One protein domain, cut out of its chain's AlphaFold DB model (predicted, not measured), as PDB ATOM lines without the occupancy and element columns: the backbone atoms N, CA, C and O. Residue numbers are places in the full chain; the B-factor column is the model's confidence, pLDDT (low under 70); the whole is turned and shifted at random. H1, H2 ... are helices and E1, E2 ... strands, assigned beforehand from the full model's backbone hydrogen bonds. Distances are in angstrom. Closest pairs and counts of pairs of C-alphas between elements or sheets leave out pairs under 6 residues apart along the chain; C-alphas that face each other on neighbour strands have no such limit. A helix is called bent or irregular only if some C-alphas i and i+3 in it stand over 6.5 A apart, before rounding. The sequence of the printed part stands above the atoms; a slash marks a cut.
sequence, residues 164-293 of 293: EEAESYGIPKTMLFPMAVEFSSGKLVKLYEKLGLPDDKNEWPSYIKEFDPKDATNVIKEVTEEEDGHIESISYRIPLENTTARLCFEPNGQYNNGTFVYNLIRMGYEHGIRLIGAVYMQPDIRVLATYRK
ATOM      1  N   GLU A 164      46.677 -28.300 -34.501       94.44
ATOM      2  CA  GLU A 164      47.735 -27.312 -34.757       94.44
ATOM      3  C   GLU A 164      47.315 -25.897 -34.337       94.44
ATOM      4  O   GLU A 164      48.088 -25.176 -33.702       94.44
ATOM      5  N   GLU A 165      46.070 -25.512 -34.627       93.38
ATOM      6  CA  GLU A 165      45.497 -24.235 -34.189       93.38
ATOM      7  C   GLU A 165      45.432 -24.157 -32.664       93.38
ATOM      8  O   GLU A 165      45.864 -23.172 -32.070       93.38
ATOM      9  N   ALA A 166      44.946 -25.217 -32.017       92.94
ATOM     10  CA  ALA A 166      44.868 -25.297 -30.567       92.94
ATOM     11  C   ALA A 166      46.237 -25.122 -29.895       92.94
ATOM     12  O   ALA A 166      46.364 -24.372 -28.928       92.94
ATOM     13  N   GLU A 167      47.275 -25.766 -30.437       93.06
ATOM     14  CA  GLU A 167      48.656 -25.602 -29.972       93.06
ATOM     15  C   GLU A 167      49.180 -24.175 -30.208       93.06
ATOM     16  O   GLU A 167      49.858 -23.622 -29.340       93.06
ATOM     17  N   SER A 168      48.840 -23.560 -31.344       94.31
ATOM     18  CA  SER A 168      49.309 -22.220 -31.726       94.31
ATOM     19  C   SER A 168      48.670 -21.101 -30.900       94.31
ATOM     20  O   SER A 168      49.351 -20.151 -30.510       94.31
ATOM     21  N   TYR A 169      47.373 -21.216 -30.615       89.44
ATOM     22  CA  TYR A 169      46.595 -20.202 -29.899       89.44
ATOM     23  C   TYR A 169      46.440 -20.490 -28.400       89.44
ATOM     24  O   TYR A 169      45.948 -19.639 -27.662       89.44
ATOM     25  N   GLY A 170      46.872 -21.663 -27.924       88.81
ATOM     26  CA  GLY A 170      46.741 -22.052 -26.518       88.81
ATOM     27  C   GLY A 170      45.295 -22.307 -26.085       88.81
ATOM     28  O   GLY A 170      44.971 -22.121 -24.914       88.81
ATOM     29  N   ILE A 171      44.438 -22.728 -27.018       88.50
ATOM     30  CA  ILE A 171      43.018 -23.038 -26.791       88.50
ATOM     31  C   ILE A 171      42.781 -24.558 -26.798       88.50
ATOM     32  O   ILE A 171      43.627 -25.315 -27.281       88.50
ATOM     33  N   PRO A 172      41.656 -25.064 -26.257       88.44
ATOM     34  CA  PRO A 172      41.381 -26.497 -26.262       88.44
ATOM     35  C   PRO A 172      41.200 -27.052 -27.681       88.44
ATOM     36  O   PRO A 172      40.344 -26.595 -28.429       88.44
ATOM     37  N   LYS A 173      41.962 -28.095 -28.029       92.06
ATOM     38  CA  LYS A 173      41.785 -28.851 -29.283       92.06
ATOM     39  C   LYS A 173      40.428 -29.558 -29.341       92.06
ATOM     40  O   LYS A 173      39.909 -29.994 -28.311       92.06
ATOM     41  N   THR A 174      39.906 -29.756 -30.551       93.81
ATOM     42  CA  THR A 174      38.674 -30.527 -30.780       93.81
ATOM     43  C   THR A 174      38.809 -31.955 -30.251       93.81
ATOM     44  O   THR A 174      39.651 -32.717 -30.717       93.81
ATOM     45  N   MET A 175      37.958 -32.346 -29.299       94.19
ATOM     46  CA  MET A 175      37.896 -33.710 -28.760       94.19
ATOM     47  C   MET A 175      36.442 -34.159 -28.639       94.19
ATOM     48  O   MET A 175      35.681 -33.601 -27.852       94.19
ATOM     49  N   LEU A 176      36.069 -35.174 -29.420       94.81
ATOM     50  CA  LEU A 176      34.743 -35.786 -29.400       94.81
ATOM     51  C   LEU A 176      34.816 -37.126 -28.667       94.81
ATOM     52  O   LEU A 176      35.287 -38.116 -29.220       94.81
ATOM     53  N   PHE A 177      34.336 -37.157 -27.424       93.94
ATOM     54  CA  PHE A 177      34.263 -38.373 -26.614       93.94
ATOM     55  C   PHE A 177      32.950 -39.096 -26.901       93.94
ATOM     56  O   PHE A 177      31.898 -38.581 -26.512       93.94
ATOM     57  N   PRO A 178      32.949 -40.247 -27.587       94.81
ATOM     58  CA  PRO A 178      31.703 -40.916 -27.901       94.81
ATOM     59  C   PRO A 178      31.092 -41.541 -26.650       94.81
ATOM     60  O   PRO A 178      31.750 -42.255 -25.894       94.81
ATOM     61  N   MET A 179      29.808 -41.267 -26.444       94.31
ATOM     62  CA  MET A 179      29.086 -41.673 -25.245       94.31
ATOM     63  C   MET A 179      28.189 -42.867 -25.521       94.31
ATOM     64  O   MET A 179      28.348 -43.923 -24.917       94.31
ATOM     65  N   ALA A 180      27.254 -42.718 -26.450       95.62
ATOM     66  CA  ALA A 180      26.315 -43.771 -26.803       95.62
ATOM     67  C   ALA A 180      25.884 -43.634 -28.258       95.62
ATOM     68  O   ALA A 180      25.805 -42.512 -28.767       95.62
ATOM     69  N   VAL A 181      25.599 -44.771 -28.882       97.19
ATOM     70  CA  VAL A 181      25.118 -44.889 -30.260       97.19
ATOM     71  C   VAL A 181      23.857 -45.740 -30.289       97.19
ATOM     72  O   VAL A 181      23.777 -46.755 -29.596       97.19
ATOM     73  N   GLU A 182      22.883 -45.316 -31.079       97.19
ATOM     74  CA  GLU A 182      21.663 -46.055 -31.373       97.19
ATOM     75  C   GLU A 182      21.663 -46.466 -32.844       97.19
ATOM     76  O   GLU A 182      21.959 -45.664 -33.734       97.19
ATOM     77  N   PHE A 183      21.348 -47.732 -33.093       96.81
ATOM     78  CA  PHE A 183      21.239 -48.296 -34.433       96.81
ATOM     79  C   PHE A 183      19.784 -48.383 -34.878       96.81
ATOM     80  O   PHE A 183      18.880 -48.482 -34.055       96.81
ATOM     81  N   SER A 184      19.578 -48.476 -36.190       95.00
ATOM     82  CA  SER A 184      18.266 -48.687 -36.841       95.00
ATOM     83  C   SER A 184      17.506 -49.929 -36.361       95.00
ATOM     84  O   SER A 184      16.291 -50.030 -36.517       95.00
ATOM     85  N   SER A 185      18.195 -50.870 -35.717       93.31
ATOM     86  CA  SER A 185      17.588 -52.008 -35.019       93.31
ATOM     87  C   SER A 185      16.909 -51.640 -33.687       93.31
ATOM     88  O   SER A 185      16.272 -52.496 -33.072       93.31
ATOM     89  N   GLY A 186      17.061 -50.399 -33.212       92.88
ATOM     90  CA  GLY A 186      16.674 -49.935 -31.876       92.88
ATOM     91  C   GLY A 186      17.685 -50.291 -30.781       92.88
ATOM     92  O   GLY A 186      17.417 -50.096 -29.593       92.88
ATOM     93  N   LYS A 187      18.845 -50.859 -31.139       95.12
ATOM     94  CA  LYS A 187      19.879 -51.212 -30.162       95.12
ATOM     95  C   LYS A 187      20.670 -49.978 -29.745       95.12
ATOM     96  O   LYS A 187      21.308 -49.334 -30.573       95.12
ATOM     97  N   LEU A 188      20.704 -49.733 -28.439       95.88
ATOM     98  CA  LEU A 188      21.547 -48.725 -27.806       95.88
ATOM     99  C   LEU A 188      22.833 -49.366 -27.268       95.88
ATOM    100  O   LEU A 188      22.777 -50.280 -26.442       95.88
ATOM    101  N   VAL A 189      23.989 -48.852 -27.683       95.88
ATOM    102  CA  VAL A 189      25.306 -49.276 -27.192       95.88
ATOM    103  C   VAL A 189      25.995 -48.114 -26.487       95.88
ATOM    104  O   VAL A 189      26.133 -47.019 -27.031       95.88
ATOM    105  N   LYS A 190      26.456 -48.360 -25.260       95.44
ATOM    106  CA  LYS A 190      27.209 -47.397 -24.455       95.44
ATOM    107  C   LYS A 190      28.696 -47.475 -24.795       95.44
ATOM    108  O   LYS A 190      29.417 -48.353 -24.331       95.44
ATOM    109  N   LEU A 191      29.154 -46.543 -25.617       94.38
ATOM    110  CA  LEU A 191      30.534 -46.471 -26.098       94.38
ATOM    111  C   LEU A 191      31.504 -46.039 -24.993       94.38
ATOM    112  O   LEU A 191      32.643 -46.498 -24.965       94.38
ATOM    113  N   TYR A 192      31.030 -45.222 -24.049       90.94
ATOM    114  CA  TYR A 192      31.836 -44.763 -22.921       90.94
ATOM    115  C   TYR A 192      32.334 -45.931 -22.054       90.94
ATOM    116  O   TYR A 192      33.490 -45.928 -21.650       90.94
ATOM    117  N   GLU A 193      31.517 -46.971 -21.845       90.69
ATOM    118  CA  GLU A 193      31.913 -48.166 -21.082       90.69
ATOM    119  C   GLU A 193      33.032 -48.939 -21.801       90.69
ATOM    120  O   GLU A 193      33.986 -49.379 -21.163       90.69
ATOM    121  N   LYS A 194      32.962 -49.049 -23.137       90.94
ATOM    122  CA  LYS A 194      33.987 -49.715 -23.962       90.94
ATOM    123  C   LYS A 194      35.311 -48.942 -24.005       90.94
ATOM    124  O   LYS A 194      36.369 -49.557 -24.048       90.94
ATOM    125  N   LEU A 195      35.253 -47.612 -23.951       88.00
ATOM    126  CA  LEU A 195      36.432 -46.743 -23.837       88.00
ATOM    127  C   LEU A 195      36.958 -46.619 -22.401       88.00
ATOM    128  O   LEU A 195      37.954 -45.935 -22.172       88.00
ATOM    129  N   GLY A 196      36.276 -47.227 -21.427       85.12
ATOM    130  CA  GLY A 196      36.586 -47.062 -20.014       85.12
ATOM    131  C   GLY A 196      36.436 -45.620 -19.531       85.12
ATOM    132  O   GLY A 196      37.104 -45.259 -18.572       85.12
ATOM    133  N   LEU A 197      35.612 -44.797 -20.190       81.50
ATOM    134  CA  LEU A 197      35.335 -43.415 -19.799       81.50
ATOM    135  C   LEU A 197      34.488 -43.368 -18.518       81.50
ATOM    136  O   LEU A 197      33.639 -44.240 -18.298       81.50
ATOM    137  N   PRO A 198      34.657 -42.324 -17.696       73.50
ATOM    138  CA  PRO A 198      34.004 -42.239 -16.412       73.50
ATOM    139  C   PRO A 198      32.597 -41.665 -16.566       73.50
ATOM    140  O   PRO A 198      32.344 -40.774 -17.383       73.50
ATOM    141  N   ASP A 199      31.681 -42.129 -15.722       68.50
ATOM    142  CA  ASP A 199      30.371 -41.485 -15.584       68.50
ATOM    143  C   ASP A 199      30.456 -40.257 -14.645       68.50
ATOM    144  O   ASP A 199      29.720 -39.279 -14.804       68.50
ATOM    145  N   ASP A 200      31.421 -40.251 -13.707       71.06
ATOM    146  CA  ASP A 200      31.671 -39.133 -12.786       71.06
ATOM    147  C   ASP A 200      32.423 -37.978 -13.472       71.06
ATOM    148  O   ASP A 200      33.497 -38.142 -14.053       71.06
ATOM    149  N   LYS A 201      31.878 -36.764 -13.328       66.88
ATOM    150  CA  LYS A 201      32.473 -35.500 -13.782       66.88
ATOM    151  C   LYS A 201      33.881 -35.259 -13.227       66.88
ATOM    152  O   LYS A 201      34.689 -34.646 -13.919       66.88
ATOM    153  N   ASN A 202      34.185 -35.743 -12.023       70.12
ATOM    154  CA  ASN A 202      35.479 -35.513 -11.370       70.12
ATOM    155  C   ASN A 202      36.654 -36.233 -12.050       70.12
ATOM    156  O   ASN A 202      37.804 -35.847 -11.854       70.12
ATOM    157  N   GLU A 203      36.380 -37.257 -12.859       76.00
ATOM    158  CA  GLU A 203      37.415 -38.081 -13.490       76.00
ATOM    159  C   GLU A 203      37.777 -37.600 -14.908       76.00
ATOM    160  O   GLU A 203      38.841 -37.942 -15.423       76.00
ATOM    161  N   TRP A 204      36.963 -36.728 -15.519       79.75
ATOM    162  CA  TRP A 204      37.159 -36.211 -16.883       79.75
ATOM    163  C   TRP A 204      38.528 -35.572 -17.170       79.75
ATOM    164  O   TRP A 204      39.035 -35.798 -18.271       79.75
ATOM    165  N   PRO A 205      39.174 -34.817 -16.252       82.88
ATOM    166  CA  PRO A 205      40.479 -34.212 -16.531       82.88
ATOM    167  C   PRO A 205      41.558 -35.221 -16.951       82.88
ATOM    168  O   PRO A 205      42.375 -34.922 -17.823       82.88
ATOM    169  N   SER A 206      41.544 -36.426 -16.374       78.69
ATOM    170  CA  SER A 206      42.493 -37.494 -16.716       78.69
ATOM    171  C   SER A 206      42.266 -38.008 -18.141       78.69
ATOM    172  O   SER A 206      43.213 -38.115 -18.917       78.69
ATOM    173  N   TYR A 207      41.007 -38.216 -18.531       79.06
ATOM    174  CA  TYR A 207      40.644 -38.693 -19.871       79.06
ATOM    175  C   TYR A 207      40.855 -37.649 -20.962       79.06
ATOM    176  O   TYR A 207      41.246 -37.986 -22.075       79.06
ATOM    177  N   ILE A 208      40.658 -36.370 -20.644       85.38
ATOM    178  CA  ILE A 208      40.984 -35.265 -21.553       85.38
ATOM    179  C   ILE A 208      42.468 -35.288 -21.926       85.38
ATOM    180  O   ILE A 208      42.829 -35.069 -23.083       85.38
ATOM    181  N   LYS A 209      43.335 -35.585 -20.956       84.81
ATOM    182  CA  LYS A 209      44.780 -35.652 -21.172       84.81
ATOM    183  C   LYS A 209      45.193 -36.845 -22.038       84.81
ATOM    184  O   LYS A 209      46.145 -36.726 -22.807       84.81
ATOM    185  N   GLU A 210      44.496 -37.968 -21.903       85.94
ATOM    186  CA  GLU A 210      44.829 -39.242 -22.553       85.94
ATOM    187  C   GLU A 210      44.035 -39.508 -23.841       85.94
ATOM    188  O   GLU A 210      44.210 -40.553 -24.458       85.94
ATOM    189  N   PHE A 211      43.189 -38.571 -24.278       89.75
ATOM    190  CA  PHE A 211      42.350 -38.752 -25.461       89.75
ATOM    191  C   PHE A 211      43.160 -39.078 -26.728       89.75
ATOM    192  O   PHE A 211      43.956 -38.256 -27.199       89.75
ATOM    193  N   ASP A 212      42.870 -40.239 -27.325       91.31
ATOM    194  CA  ASP A 212      43.309 -40.630 -28.666       91.31
ATOM    195  C   ASP A 212      42.088 -40.747 -29.608       91.31
ATOM    196  O   ASP A 212      41.208 -41.590 -29.389       91.31
ATOM    197  N   PRO A 213      42.008 -39.944 -30.691       93.56
ATOM    198  CA  PRO A 213      40.920 -40.053 -31.662       93.56
ATOM    199  C   PRO A 213      40.869 -41.420 -32.358       93.56
ATOM    200  O   PRO A 213      39.809 -41.805 -32.857       93.56
ATOM    201  N   LYS A 214      41.982 -42.165 -32.426       94.06
ATOM    202  CA  LYS A 214      42.013 -43.511 -33.008       94.06
ATOM    203  C   LYS A 214      41.243 -44.497 -32.151       94.06
ATOM    204  O   LYS A 214      40.428 -45.223 -32.708       94.06
ATOM    205  N   ASP A 215      41.444 -44.479 -30.839       93.44
ATOM    206  CA  ASP A 215      40.744 -45.376 -29.916       93.44
ATOM    207  C   ASP A 215      39.240 -45.096 -29.940       93.44
ATOM    208  O   ASP A 215      38.439 -46.010 -30.135       93.44
ATOM    209  N   ALA A 216      38.856 -43.815 -29.891       93.56
ATOM    210  CA  ALA A 216      37.461 -43.395 -30.029       93.56
ATOM    211  C   ALA A 216      36.835 -43.844 -31.365       93.56
ATOM    212  O   ALA A 216      35.708 -44.338 -31.393       93.56
ATOM    213  N   THR A 217      37.573 -43.714 -32.473       95.00
ATOM    214  CA  THR A 217      37.119 -44.168 -33.798       95.00
ATOM    215  C   THR A 217      36.996 -45.691 -33.860       95.00
ATOM    216  O   THR A 217      36.030 -46.202 -34.423       95.00
ATOM    217  N   ASN A 218      37.967 -46.421 -33.310       94.38
ATOM    218  CA  ASN A 218      38.024 -47.880 -33.367       94.38
ATOM    219  C   ASN A 218      36.899 -48.517 -32.557       94.38
ATOM    220  O   ASN A 218      36.229 -49.399 -33.081       94.38
ATOM    221  N   VAL A 219      36.607 -48.015 -31.353       94.94
ATOM    222  CA  VAL A 219      35.502 -48.541 -30.534       94.94
ATOM    223  C   VAL A 219      34.163 -48.441 -31.261       94.94
ATOM    224  O   VAL A 219      33.361 -49.371 -31.209       94.94
ATOM    225  N   ILE A 220      33.904 -47.340 -31.970       94.56
ATOM    226  CA  ILE A 220      32.666 -47.228 -32.748       94.56
ATOM    227  C   ILE A 220      32.699 -48.169 -33.947       94.56
ATOM    228  O   ILE A 220      31.691 -48.808 -34.222       94.56
ATOM    229  N   LYS A 221      33.838 -48.278 -34.643       92.38
ATOM    230  CA  LYS A 221      33.981 -49.195 -35.780       92.38
ATOM    231  C   LYS A 221      33.702 -50.639 -35.385       92.38
ATOM    232  O   LYS A 221      32.880 -51.269 -36.035       92.38
ATOM    233  N   GLU A 222      34.307 -51.110 -34.299       93.44
ATOM    234  CA  GLU A 222      34.077 -52.448 -33.747       93.44
ATOM    235  C   GLU A 222      32.588 -52.676 -33.475       93.44
ATOM    236  O   GLU A 222      32.017 -53.656 -33.938       93.44
ATOM    237  N   VAL A 223      31.917 -51.725 -32.817       93.56
ATOM    238  CA  VAL A 223      30.469 -51.825 -32.576       93.56
ATOM    239  C   VAL A 223      29.680 -51.826 -33.889       93.56
ATOM    240  O   VAL A 223      28.747 -52.600 -34.036       93.56
ATOM    241  N   THR A 224      30.044 -51.004 -34.873       92.19
ATOM    242  CA  THR A 224      29.346 -50.977 -36.171       92.19
ATOM    243  C   THR A 224      29.613 -52.205 -37.044       92.19
ATOM    244  O   THR A 224      28.867 -52.425 -37.990       92.19
ATOM    245  N   GLU A 225      30.672 -52.971 -36.772       90.19
ATOM    246  CA  GLU A 225      30.952 -54.261 -37.418       90.19
ATOM    247  C   GLU A 225      30.200 -55.413 -36.730       90.19
ATOM    248  O   GLU A 225      29.837 -56.387 -37.387       90.19
ATOM    249  N   GLU A 226      29.959 -55.300 -35.419       89.12
ATOM    250  CA  GLU A 226      29.167 -56.247 -34.623       89.12
ATOM    251  C   GLU A 226      27.653 -56.099 -34.853       89.12
ATOM    252  O   GLU A 226      26.916 -57.081 -34.735       89.12
ATOM    253  N   GLU A 227      27.181 -54.887 -35.158       87.88
ATOM    254  CA  GLU A 227      25.762 -54.596 -35.361       87.88
ATOM    255  C   GLU A 227      25.363 -54.549 -36.837       87.88
ATOM    256  O   GLU A 227      25.905 -53.782 -37.632       87.88
ATOM    257  N   ASP A 228      24.303 -55.281 -37.177       81.00
ATOM    258  CA  ASP A 228      23.620 -55.108 -38.453       81.00
ATOM    259  C   ASP A 228      22.802 -53.806 -38.435       81.00
ATOM    260  O   ASP A 228      21.840 -53.659 -37.676       81.00
ATOM    261  N   GLY A 229      23.166 -52.861 -39.303       88.69
ATOM    262  CA  GLY A 229      22.389 -51.650 -39.554       88.69
ATOM    263  C   GLY A 229      23.219 -50.373 -39.624       88.69
ATOM    264  O   GLY A 229      24.443 -50.353 -39.494       88.69
ATOM    265  N   HIS A 230      22.527 -49.266 -39.856       94.25
ATOM    266  CA  HIS A 230      23.126 -47.938 -39.818       94.25
ATOM    267  C   HIS A 230      22.909 -47.263 -38.464       94.25
ATOM    268  O   HIS A 230      21.973 -47.605 -37.732       94.25
ATOM    269  N   ILE A 231      23.787 -46.311 -38.157       96.44
ATOM    270  CA  ILE A 231      23.647 -45.414 -37.012       96.44
ATOM    271  C   ILE A 231      22.431 -44.511 -37.252       96.44
ATOM    272  O   ILE A 231      22.363 -43.817 -38.268       96.44
ATOM    273  N   GLU A 232      21.499 -44.516 -36.304       96.44
ATOM    274  CA  GLU A 232      20.366 -43.584 -36.245       96.44
ATOM    275  C   GLU A 232      20.777 -42.327 -35.495       96.44
ATOM    276  O   GLU A 232      20.649 -41.217 -36.007       96.44
ATOM    277  N   SER A 233      21.370 -42.513 -34.312       97.19
ATOM    278  CA  SER A 233      21.874 -41.430 -33.481       97.19
ATOM    279  C   SER A 233      23.203 -41.788 -32.828       97.19
ATOM    280  O   SER A 233      23.490 -42.942 -32.509       97.19
ATOM    281  N   ILE A 234      24.047 -40.786 -32.610       97.56
ATOM    282  CA  ILE A 234      25.247 -40.915 -31.791       97.56
ATOM    283  C   ILE A 234      25.451 -39.642 -30.987       97.56
ATOM    284  O   ILE A 234      25.319 -38.523 -31.484       97.56
ATOM    285  N   SER A 235      25.789 -39.821 -29.717       96.19
ATOM    286  CA  SER A 235      26.089 -38.712 -28.828       96.19
ATOM    287  C   SER A 235      27.553 -38.689 -28.440       96.19
ATOM    288  O   SER A 235      28.146 -39.717 -28.107       96.19
ATOM    289  N   TYR A 236      28.109 -37.487 -28.445       95.44
ATOM    290  CA  TYR A 236      29.461 -37.188 -28.013       95.44
ATOM    291  C   TYR A 236      29.430 -36.223 -26.838       95.44
ATOM    292  O   TYR A 236      28.458 -35.497 -26.626       95.44
ATOM    293  N   ARG A 237      30.524 -36.178 -26.088       92.81
ATOM    294  CA  ARG A 237      30.835 -35.076 -25.188       92.81
ATOM    295  C   ARG A 237      32.024 -34.298 -25.719       92.81
ATOM    296  O   ARG A 237      32.992 -34.900 -26.176       92.81
ATOM    297  N   ILE A 238      31.941 -32.977 -25.622       91.31
ATOM    298  CA  ILE A 238      33.081 -32.078 -25.785       91.31
ATOM    299  C   ILE A 238      33.494 -31.531 -24.419       91.31
ATOM    300  O   ILE A 238      32.622 -31.226 -23.593       91.31
ATOM    301  N   PRO A 239      34.802 -31.422 -24.151       87.62
ATOM    302  CA  PRO A 239      35.293 -30.875 -22.902       87.62
ATOM    303  C   PRO A 239      35.055 -29.366 -22.842       87.62
ATOM    304  O   PRO A 239      35.345 -28.630 -23.779       87.62
ATOM    305  N   LEU A 240      34.544 -28.922 -21.699       83.06
ATOM    306  CA  LEU A 240      34.526 -27.536 -21.245       83.06
ATOM    307  C   LEU A 240      35.447 -27.451 -20.014       83.06
ATOM    308  O   LEU A 240      35.766 -28.474 -19.414       83.06
ATOM    309  N   GLU A 241      35.844 -26.251 -19.589       76.38
ATOM    310  CA  GLU A 241      36.839 -26.073 -18.508       76.38
ATOM    311  C   GLU A 241      36.565 -26.928 -17.248       76.38
ATOM    312  O   GLU A 241      37.468 -27.576 -16.734       76.38
ATOM    313  N   ASN A 242      35.310 -26.973 -16.782       73.94
ATOM    314  CA  ASN A 242      34.913 -27.674 -15.549       73.94
ATOM    315  C   ASN A 242      33.762 -28.682 -15.751       73.94
ATOM    316  O   ASN A 242      33.131 -29.122 -14.791       73.94
ATOM    317  N   THR A 243      33.392 -28.980 -16.996       79.94
ATOM    318  CA  THR A 243      32.261 -29.867 -17.326       79.94
ATOM    319  C   THR A 243      32.391 -30.323 -18.779       79.94
ATOM    320  O   THR A 243      33.383 -30.056 -19.436       79.94
ATOM    321  N   THR A 244      31.380 -30.989 -19.315       86.19
ATOM    322  CA  THR A 244      31.268 -31.289 -20.744       86.19
ATOM    323  C   THR A 244      29.951 -30.759 -21.290       86.19
ATOM    324  O   THR A 244      28.970 -30.692 -20.542       86.19
ATOM    325  N   ALA A 245      29.904 -30.459 -22.584       88.88
ATOM    326  CA  ALA A 245      28.652 -30.324 -23.325       88.88
ATOM    327  C   ALA A 245      28.393 -31.589 -24.136       88.88
ATOM    328  O   ALA A 245      29.338 -32.237 -24.589       88.88
ATOM    329  N   ARG A 246      27.123 -31.956 -24.291       92.69
ATOM    330  CA  ARG A 246      26.722 -33.093 -25.117       92.69
ATOM    331  C   ARG A 246      26.400 -32.597 -26.521       92.69
ATOM    332  O   ARG A 246      25.691 -31.611 -26.677       92.69
ATOM    333  N   LEU A 247      26.936 -33.285 -27.520       95.56
ATOM    334  CA  LEU A 247      26.577 -33.117 -28.921       95.56
ATOM    335  C   LEU A 247      25.803 -34.358 -29.353       95.56
ATOM    336  O   LEU A 247      26.309 -35.470 -29.205       95.56
ATOM    337  N   CYS A 248      24.597 -34.182 -29.874       97.00
ATOM    338  CA  CYS A 248      23.770 -35.256 -30.405       97.00
ATOM    339  C   CYS A 248      23.678 -35.120 -31.922       97.00
ATOM    340  O   CYS A 248      23.219 -34.096 -32.426       97.00
ATOM    341  N   PHE A 249      24.132 -36.149 -32.630       97.69
ATOM    342  CA  PHE A 249      24.033 -36.261 -34.078       97.69
ATOM    343  C   PHE A 249      23.006 -37.327 -34.416       97.69
ATOM    344  O   PHE A 249      23.078 -38.427 -33.868       97.69
ATOM    345  N   GLU A 250      22.108 -37.033 -35.349       97.06
ATOM    346  CA  GLU A 250      21.086 -37.974 -35.809       97.06
ATOM    347  C   GLU A 250      21.214 -38.160 -37.330       97.06
ATOM    348  O   GLU A 250      20.485 -37.551 -38.108       97.06
ATOM    349  N   PRO A 251      22.217 -38.936 -37.792       95.25
ATOM    350  CA  PRO A 251      22.428 -39.184 -39.216       95.25
ATOM    351  C   PRO A 251      21.333 -40.004 -39.886       95.25
ATOM    352  O   PRO A 251      21.303 -40.006 -41.115       95.25
ATOM    353  N   ASN A 252      20.473 -40.701 -39.134       93.38
ATOM    354  CA  ASN A 252      19.316 -41.434 -39.663       93.38
ATOM    355  C   ASN A 252      19.655 -42.308 -40.891       93.38
ATOM    356  O   ASN A 252      18.950 -42.318 -41.902       93.38
ATOM    357  N   GLY A 253      20.830 -42.946 -40.867       91.00
ATOM    358  CA  GLY A 253      21.310 -43.797 -41.958       91.00
ATOM    359  C   GLY A 253      21.728 -43.122 -43.257       91.00
ATOM    360  O   GLY A 253      22.130 -43.820 -44.189       91.00
ATOM    361  N   GLN A 254      21.697 -41.793 -43.338       92.81
ATOM    362  CA  GLN A 254      22.072 -41.058 -44.549       92.81
ATOM    363  C   GLN A 254      23.572 -41.163 -44.874       92.81
ATOM    364  O   GLN A 254      23.992 -40.933 -46.009       92.81
ATOM    365  N   TYR A 255      24.390 -41.546 -43.891       93.81
ATOM    366  CA  TYR A 255      25.841 -41.615 -44.006       93.81
ATOM    367  C   TYR A 255      26.347 -43.031 -43.743       93.81
ATOM    368  O   TYR A 255      25.864 -43.737 -42.860       93.81
ATOM    369  N   ASN A 256      27.395 -43.437 -44.464       94.25
ATOM    370  CA  ASN A 256      28.117 -44.658 -44.121       94.25
ATOM    371  C   ASN A 256      28.740 -44.520 -42.720       94.25
ATOM    372  O   ASN A 256      29.531 -43.600 -42.503       94.25
ATOM    373  N   ASN A 257      28.431 -45.452 -41.807       94.00
ATOM    374  CA  ASN A 257      28.874 -45.425 -40.404       94.00
ATOM    375  C   ASN A 257      30.380 -45.132 -40.261       94.00
ATOM    376  O   ASN A 257      30.781 -44.223 -39.535       94.00
ATOM    377  N   GLY A 258      31.221 -45.870 -40.993       91.94
ATOM    378  CA  GLY A 258      32.675 -45.751 -40.898       91.94
ATOM    379  C   GLY A 258      33.191 -44.400 -41.391       91.94
ATOM    380  O   GLY A 258      34.026 -43.781 -40.730       91.94
ATOM    381  N   THR A 259      32.681 -43.921 -42.529       91.75
ATOM    382  CA  THR A 259      33.037 -42.603 -43.077       91.75
ATOM    383  C   THR A 259      32.565 -41.471 -42.170       91.75
ATOM    384  O   THR A 259      33.327 -40.541 -41.916       91.75
ATOM    385  N   PHE A 260      31.339 -41.560 -41.654       94.44
ATOM    386  CA  PHE A 260      30.752 -40.566 -40.761       94.44
ATOM    387  C   PHE A 260      31.594 -40.383 -39.496       94.44
ATOM    388  O   PHE A 260      32.051 -39.279 -39.199       94.44
ATOM    389  N   VAL A 261      31.888 -41.485 -38.806       94.06
ATOM    390  CA  VAL A 261      32.670 -41.485 -37.566       94.06
ATOM    391  C   VAL A 261      34.102 -41.013 -37.808       94.06
ATOM    392  O   VAL A 261      34.613 -40.179 -37.063       94.06
ATOM    393  N   TYR A 262      34.748 -41.505 -38.871       93.81
ATOM    394  CA  TYR A 262      36.106 -41.092 -39.226       93.81
ATOM    395  C   TYR A 262      36.189 -39.583 -39.483       93.81
ATOM    396  O   TYR A 262      37.088 -38.911 -38.974       93.81
ATOM    397  N   ASN A 263      35.240 -39.048 -40.253       93.25
ATOM    398  CA  ASN A 263      35.210 -37.633 -40.590       93.25
ATOM    399  C   ASN A 263      34.888 -36.754 -39.372       93.25
ATOM    400  O   ASN A 263      35.406 -35.649 -39.274       93.25
ATOM    401  N   LEU A 264      34.047 -37.204 -38.439       94.88
ATOM    402  CA  LEU A 264      33.752 -36.418 -37.240       94.88
ATOM    403  C   LEU A 264      34.911 -36.433 -36.243       94.88
ATOM    404  O   LEU A 264      35.382 -35.377 -35.838       94.88
ATOM    405  N   ILE A 265      35.382 -37.616 -35.848       95.44
ATOM    406  CA  ILE A 265      36.332 -37.739 -34.736       95.44
ATOM    407  C   ILE A 265      37.748 -37.442 -35.203       95.44
ATOM    408  O   ILE A 265      38.424 -36.578 -34.649       95.44
ATOM    409  N   ARG A 266      38.219 -38.170 -36.220       93.69
ATOM    410  CA  ARG A 266      39.620 -38.084 -36.625       93.69
ATOM    411  C   ARG A 266      39.897 -36.820 -37.417       93.69
ATOM    412  O   ARG A 266      40.840 -36.116 -37.077       93.69
ATOM    413  N   MET A 267      39.083 -36.518 -38.430       94.38
ATOM    414  CA  MET A 267      39.275 -35.275 -39.188       94.38
ATOM    415  C   MET A 267      38.936 -34.051 -38.338       94.38
ATOM    416  O   MET A 267      39.674 -33.079 -38.409       94.38
ATOM    417  N   GLY A 268      37.928 -34.119 -37.460       95.06
ATOM    418  CA  GLY A 268      37.660 -33.043 -36.501       95.06
ATOM    419  C   GLY A 268      38.837 -32.778 -35.556       95.06
ATOM    420  O   GLY A 268      39.186 -31.630 -35.317       95.06
ATOM    421  N   TYR A 269      39.513 -33.819 -35.065       95.25
ATOM    422  CA  TYR A 269      40.718 -33.656 -34.247       95.25
ATOM    423  C   TYR A 269      41.920 -33.119 -35.046       95.25
ATOM    424  O   TYR A 269      42.644 -32.241 -34.576       95.25
ATOM    425  N   GLU A 270      42.169 -33.668 -36.240       95.12
ATOM    426  CA  GLU A 270      43.336 -33.320 -37.066       95.12
ATOM    427  C   GLU A 270      43.202 -31.927 -37.702       95.12
ATOM    428  O   GLU A 270      44.187 -31.193 -37.745       95.12
ATOM    429  N   HIS A 271      42.000 -31.548 -38.140       95.19
ATOM    430  CA  HIS A 271      41.751 -30.358 -38.963       95.19
ATOM    431  C   HIS A 271      40.762 -29.358 -38.354       95.19
ATOM    432  O   HIS A 271      40.653 -28.252 -38.860       95.19
ATOM    433  N   GLY A 272      40.104 -29.687 -37.242       95.12
ATOM    434  CA  GLY A 272      39.048 -28.855 -36.668       95.12
ATOM    435  C   GLY A 272      37.682 -29.168 -37.274       95.12
ATOM    436  O   GLY A 272      37.554 -29.921 -38.246       95.12
ATOM    437  N   ILE A 273      36.635 -28.621 -36.667       95.31
ATOM    438  CA  ILE A 273      35.261 -28.784 -37.144       95.31
ATOM    439  C   ILE A 273      34.445 -27.546 -36.809       95.31
ATOM    440  O   ILE A 273      34.468 -27.051 -35.683       95.31
ATOM    441  N   ARG A 274      33.662 -27.085 -37.781       95.50
ATOM    442  CA  ARG A 274      32.632 -26.081 -37.540       95.50
ATOM    443  C   ARG A 274      31.288 -26.780 -37.430       95.50
ATOM    444  O   ARG A 274      30.986 -27.643 -38.254       95.50
ATOM    445  N   LEU A 275      30.478 -26.450 -36.431       95.56
ATOM    446  CA  LEU A 275      29.095 -26.935 -36.366       95.56
ATOM    447  C   LEU A 275      28.110 -25.824 -36.074       95.56
ATOM    448  O   LEU A 275      28.416 -24.872 -35.360       95.56
ATOM    449  N   ILE A 276      26.888 -26.072 -36.530       96.31
ATOM    450  CA  ILE A 276      25.691 -25.349 -36.134       96.31
ATOM    451  C   ILE A 276      24.806 -26.314 -35.353       96.31
ATOM    452  O   ILE A 276      24.558 -27.437 -35.800       96.31
ATOM    453  N   GLY A 277      24.327 -25.898 -34.184       95.88
ATOM    454  CA  GLY A 277      23.463 -26.726 -33.350       95.88
ATOM    455  C   GLY A 277      22.435 -25.934 -32.554       95.88
ATOM    456  O   GLY A 277      22.642 -24.768 -32.230       95.88
ATOM    457  N   ALA A 278      21.325 -26.589 -32.222       95.06
ATOM    458  CA  ALA A 278      20.265 -26.040 -31.384       95.06
ATOM    459  C   ALA A 278      20.420 -26.507 -29.928       95.06
ATOM    460  O   ALA A 278      20.599 -27.698 -29.658       95.06
ATOM    461  N   VAL A 279      20.306 -25.580 -28.976       93.06
ATOM    462  CA  VAL A 279      20.476 -25.861 -27.540       93.06
ATOM    463  C   VAL A 279      19.166 -26.318 -26.911       93.06
ATOM    464  O   VAL A 279      18.185 -25.575 -26.923       93.06
ATOM    465  N   TYR A 280      19.154 -27.504 -26.299       84.38
ATOM    466  CA  TYR A 280      17.951 -28.098 -25.705       84.38
ATOM    467  C   TYR A 280      17.907 -28.017 -24.172       84.38
ATOM    468  O   TYR A 280      17.143 -27.230 -23.612       84.38
ATOM    469  N   MET A 281      18.675 -28.861 -23.474       75.75
ATOM    470  CA  MET A 281      18.684 -28.975 -22.007       75.75
ATOM    471  C   MET A 281      20.062 -29.421 -21.518       75.75
ATOM    472  O   MET A 281      20.653 -30.272 -22.151       75.75
ATOM    473  N   GLN A 282      20.548 -28.889 -20.388       67.69
ATOM    474  CA  GLN A 282      21.816 -29.282 -19.732       67.69
ATOM    475  C   GLN A 282      22.999 -29.478 -20.702       67.69
ATOM    476  O   GLN A 282      23.322 -30.603 -21.056       67.69
ATOM    477  N   PRO A 283      23.699 -28.393 -21.056       73.56
ATOM    478  CA  PRO A 283      24.084 -28.116 -22.449       73.56
ATOM    479  C   PRO A 283      24.140 -29.356 -23.362       73.56
ATOM    480  O   PRO A 283      25.212 -29.899 -23.630       73.56
ATOM    481  N   ASP A 284      22.963 -29.802 -23.802       90.06
ATOM    482  CA  ASP A 284      22.773 -30.778 -24.867       90.06
ATOM    483  C   ASP A 284      22.449 -30.002 -26.137       90.06
ATOM    484  O   ASP A 284      21.543 -29.156 -26.163       90.06
ATOM    485  N   ILE A 285      23.254 -30.253 -27.156       94.75
ATOM    486  CA  ILE A 285      23.218 -29.576 -28.437       94.75
ATOM    487  C   ILE A 285      22.841 -30.617 -29.468       94.75
ATOM    488  O   ILE A 285      23.586 -31.562 -29.727       94.75
ATOM    489  N   ARG A 286      21.691 -30.401 -30.092       95.75
ATOM    490  CA  ARG A 286      21.300 -31.143 -31.280       95.75
ATOM    491  C   ARG A 286      22.030 -30.529 -32.464       95.75
ATOM    492  O   ARG A 286      21.831 -29.351 -32.762       95.75
ATOM    493  N   VAL A 287      22.919 -31.294 -33.081       97.25
ATOM    494  CA  VAL A 287      23.728 -30.817 -34.203       97.25
ATOM    495  C   VAL A 287      22.854 -30.766 -35.448       97.25
ATOM    496  O   VAL A 287      22.285 -31.777 -35.835       97.25
ATOM    497  N   LEU A 288      22.750 -29.588 -36.061       97.31
ATOM    498  CA  LEU A 288      21.980 -29.372 -37.287       97.31
ATOM    499  C   LEU A 288      22.857 -29.536 -38.524       97.31
ATOM    500  O   LEU A 288      22.412 -30.087 -39.522       97.31
ATOM    501  N   ALA A 289      24.102 -29.064 -38.464       97.12
ATOM    502  CA  ALA A 289      25.057 -29.219 -39.551       97.12
ATOM    503  C   ALA A 289      26.498 -29.184 -39.046       97.12
ATOM    504  O   ALA A 289      26.790 -28.534 -38.042       97.12
ATOM    505  N   THR A 290      27.407 -29.836 -39.772       96.75
ATOM    506  CA  THR A 290      28.852 -29.656 -39.601       96.75
ATOM    507  C   THR A 290      29.559 -29.411 -40.919       96.75
ATOM    508  O   THR A 290      29.139 -29.882 -41.976       96.75
ATOM    509  N   TYR A 291      30.672 -28.696 -40.832       95.25
ATOM    510  CA  TYR A 291      31.520 -28.300 -41.939       95.25
ATOM    511  C   TYR A 291      32.969 -28.575 -41.567       95.25
ATOM    512  O   TYR A 291      33.360 -28.513 -40.394       95.25
ATOM    513  N   ARG A 292      33.769 -28.891 -42.580       90.19
ATOM    514  CA  ARG A 292      35.215 -28.983 -42.405       90.19
ATOM    515  C   ARG A 292      35.794 -27.584 -42.261       90.19
ATOM    516  O   ARG A 292      35.231 -26.617 -42.776       90.19
ATOM    517  N   LYS A 293      36.890 -27.501 -41.522       88.19
ATOM    518  CA  LYS A 293      37.665 -26.281 -41.376       88.19
ATOM    519  C   LYS A 293      38.842 -26.289 -42.343       88.19
ATOM    520  O   LYS A 293      39.377 -27.394 -42.601       88.19
TER     521      LYS A 293
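Overview. This is residues 164 to 293 of the 293 residues of an uncharacterized protein of Natronorubrum bangense JCM 10635 (UniProt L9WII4). A strongly twisted sheet of six strands has two long helices, H4 and H5, side by side and running opposite ways over one face. At one edge E1 and E2 form a hairpin with H2 beside it; at the other the hairpin E5 and E6 comes near H5. H3 lies by the turn between E3 and E4, and H1 lies at one end of the longest axis. The printed part has 130 residues with five named helices and six named strands, in the order H1 E1 E2 H2 H3 H4 E3 E4 H5 E5 E6; the mixed sheet runs E2 E1 E3 E4 E6 E5. The class is mixed, helices and strands, and the whole is compact, with a radius of gyration of the C-alphas of 14.1 A and spans of 42 by 30 by 30 A.

Along the chain. H1, residues 164 to 169, begins at C-alpha 164 (47.735, -27.312, -34.757). E1 is residues 177 to 183, 18.1 A long; E2 is 188 to 190 and H2 is 191 to 194. H3, residues 201 to 210, is irregular, with C-alphas 202 and 205 7.3 A apart. H4, residues 213 to 226, measures 20.2 A. E3, residues 231 to 240, measures 26.2 A and begins at C-alpha 231 (23.647, -45.414, -37.012). E4 is residues 243 to 249, 19.7 A. H5, residues 257 to 271, measures 19.9 A. E5 is residues 273 to 279, 17.9 A. E6, residues 284 to 292, 21.6 A, bends by 71 degrees at residue 288 and ends at C-alpha 292 (35.215, -28.983, -42.405).

Arrangement. E1 and E3 are antiparallel, with N 179 and O 235 2.8 A apart. In the hairpin E1 and E2, N 189 and O 181 are 2.8 A apart; in the hairpin E3 and E4, N 236 and O 247 are 2.8 A apart. E4 and E6 are parallel, with N 287 and O 248 2.9 A apart. In the hairpin E5 and E6, N 276 and O 289 are 2.9 A apart. H4 and H5 are on the same face, at heights of 9.9 A and 7.4 A over the sheet. They touch at a shallow tilt of 1 degree, opposite ways, the closest C-alphas being those of Pro 213 and Arg 266, 5.5 A apart. H2 stands at the sheet's level. H3 is on the sheet; C-alphas 201 and 243, the closest of H3 and E4, are 6.7 A apart. H1 is not on the sheet; it is close to H5 but not clearly touching, with C-alphas 164 and 270 the closest, 7.8 A apart. Every O i to N i+4 pair is within hydrogen-bond range in H1; the counts are 3 of 6 in H3, 9 of 10 in H4 and 10 of 11 in H5, and H2 is too short for such a pair.

Size, cuts and confidence. The two C-alphas farthest apart, those of Ser 168 and Ser 185, are 43.6 A apart. The printed part has no cut and no long link, and residue 293 is the chain's last. The mean pLDDT of the printed part is 90.7; residues 199, 201 and 282 are under 70.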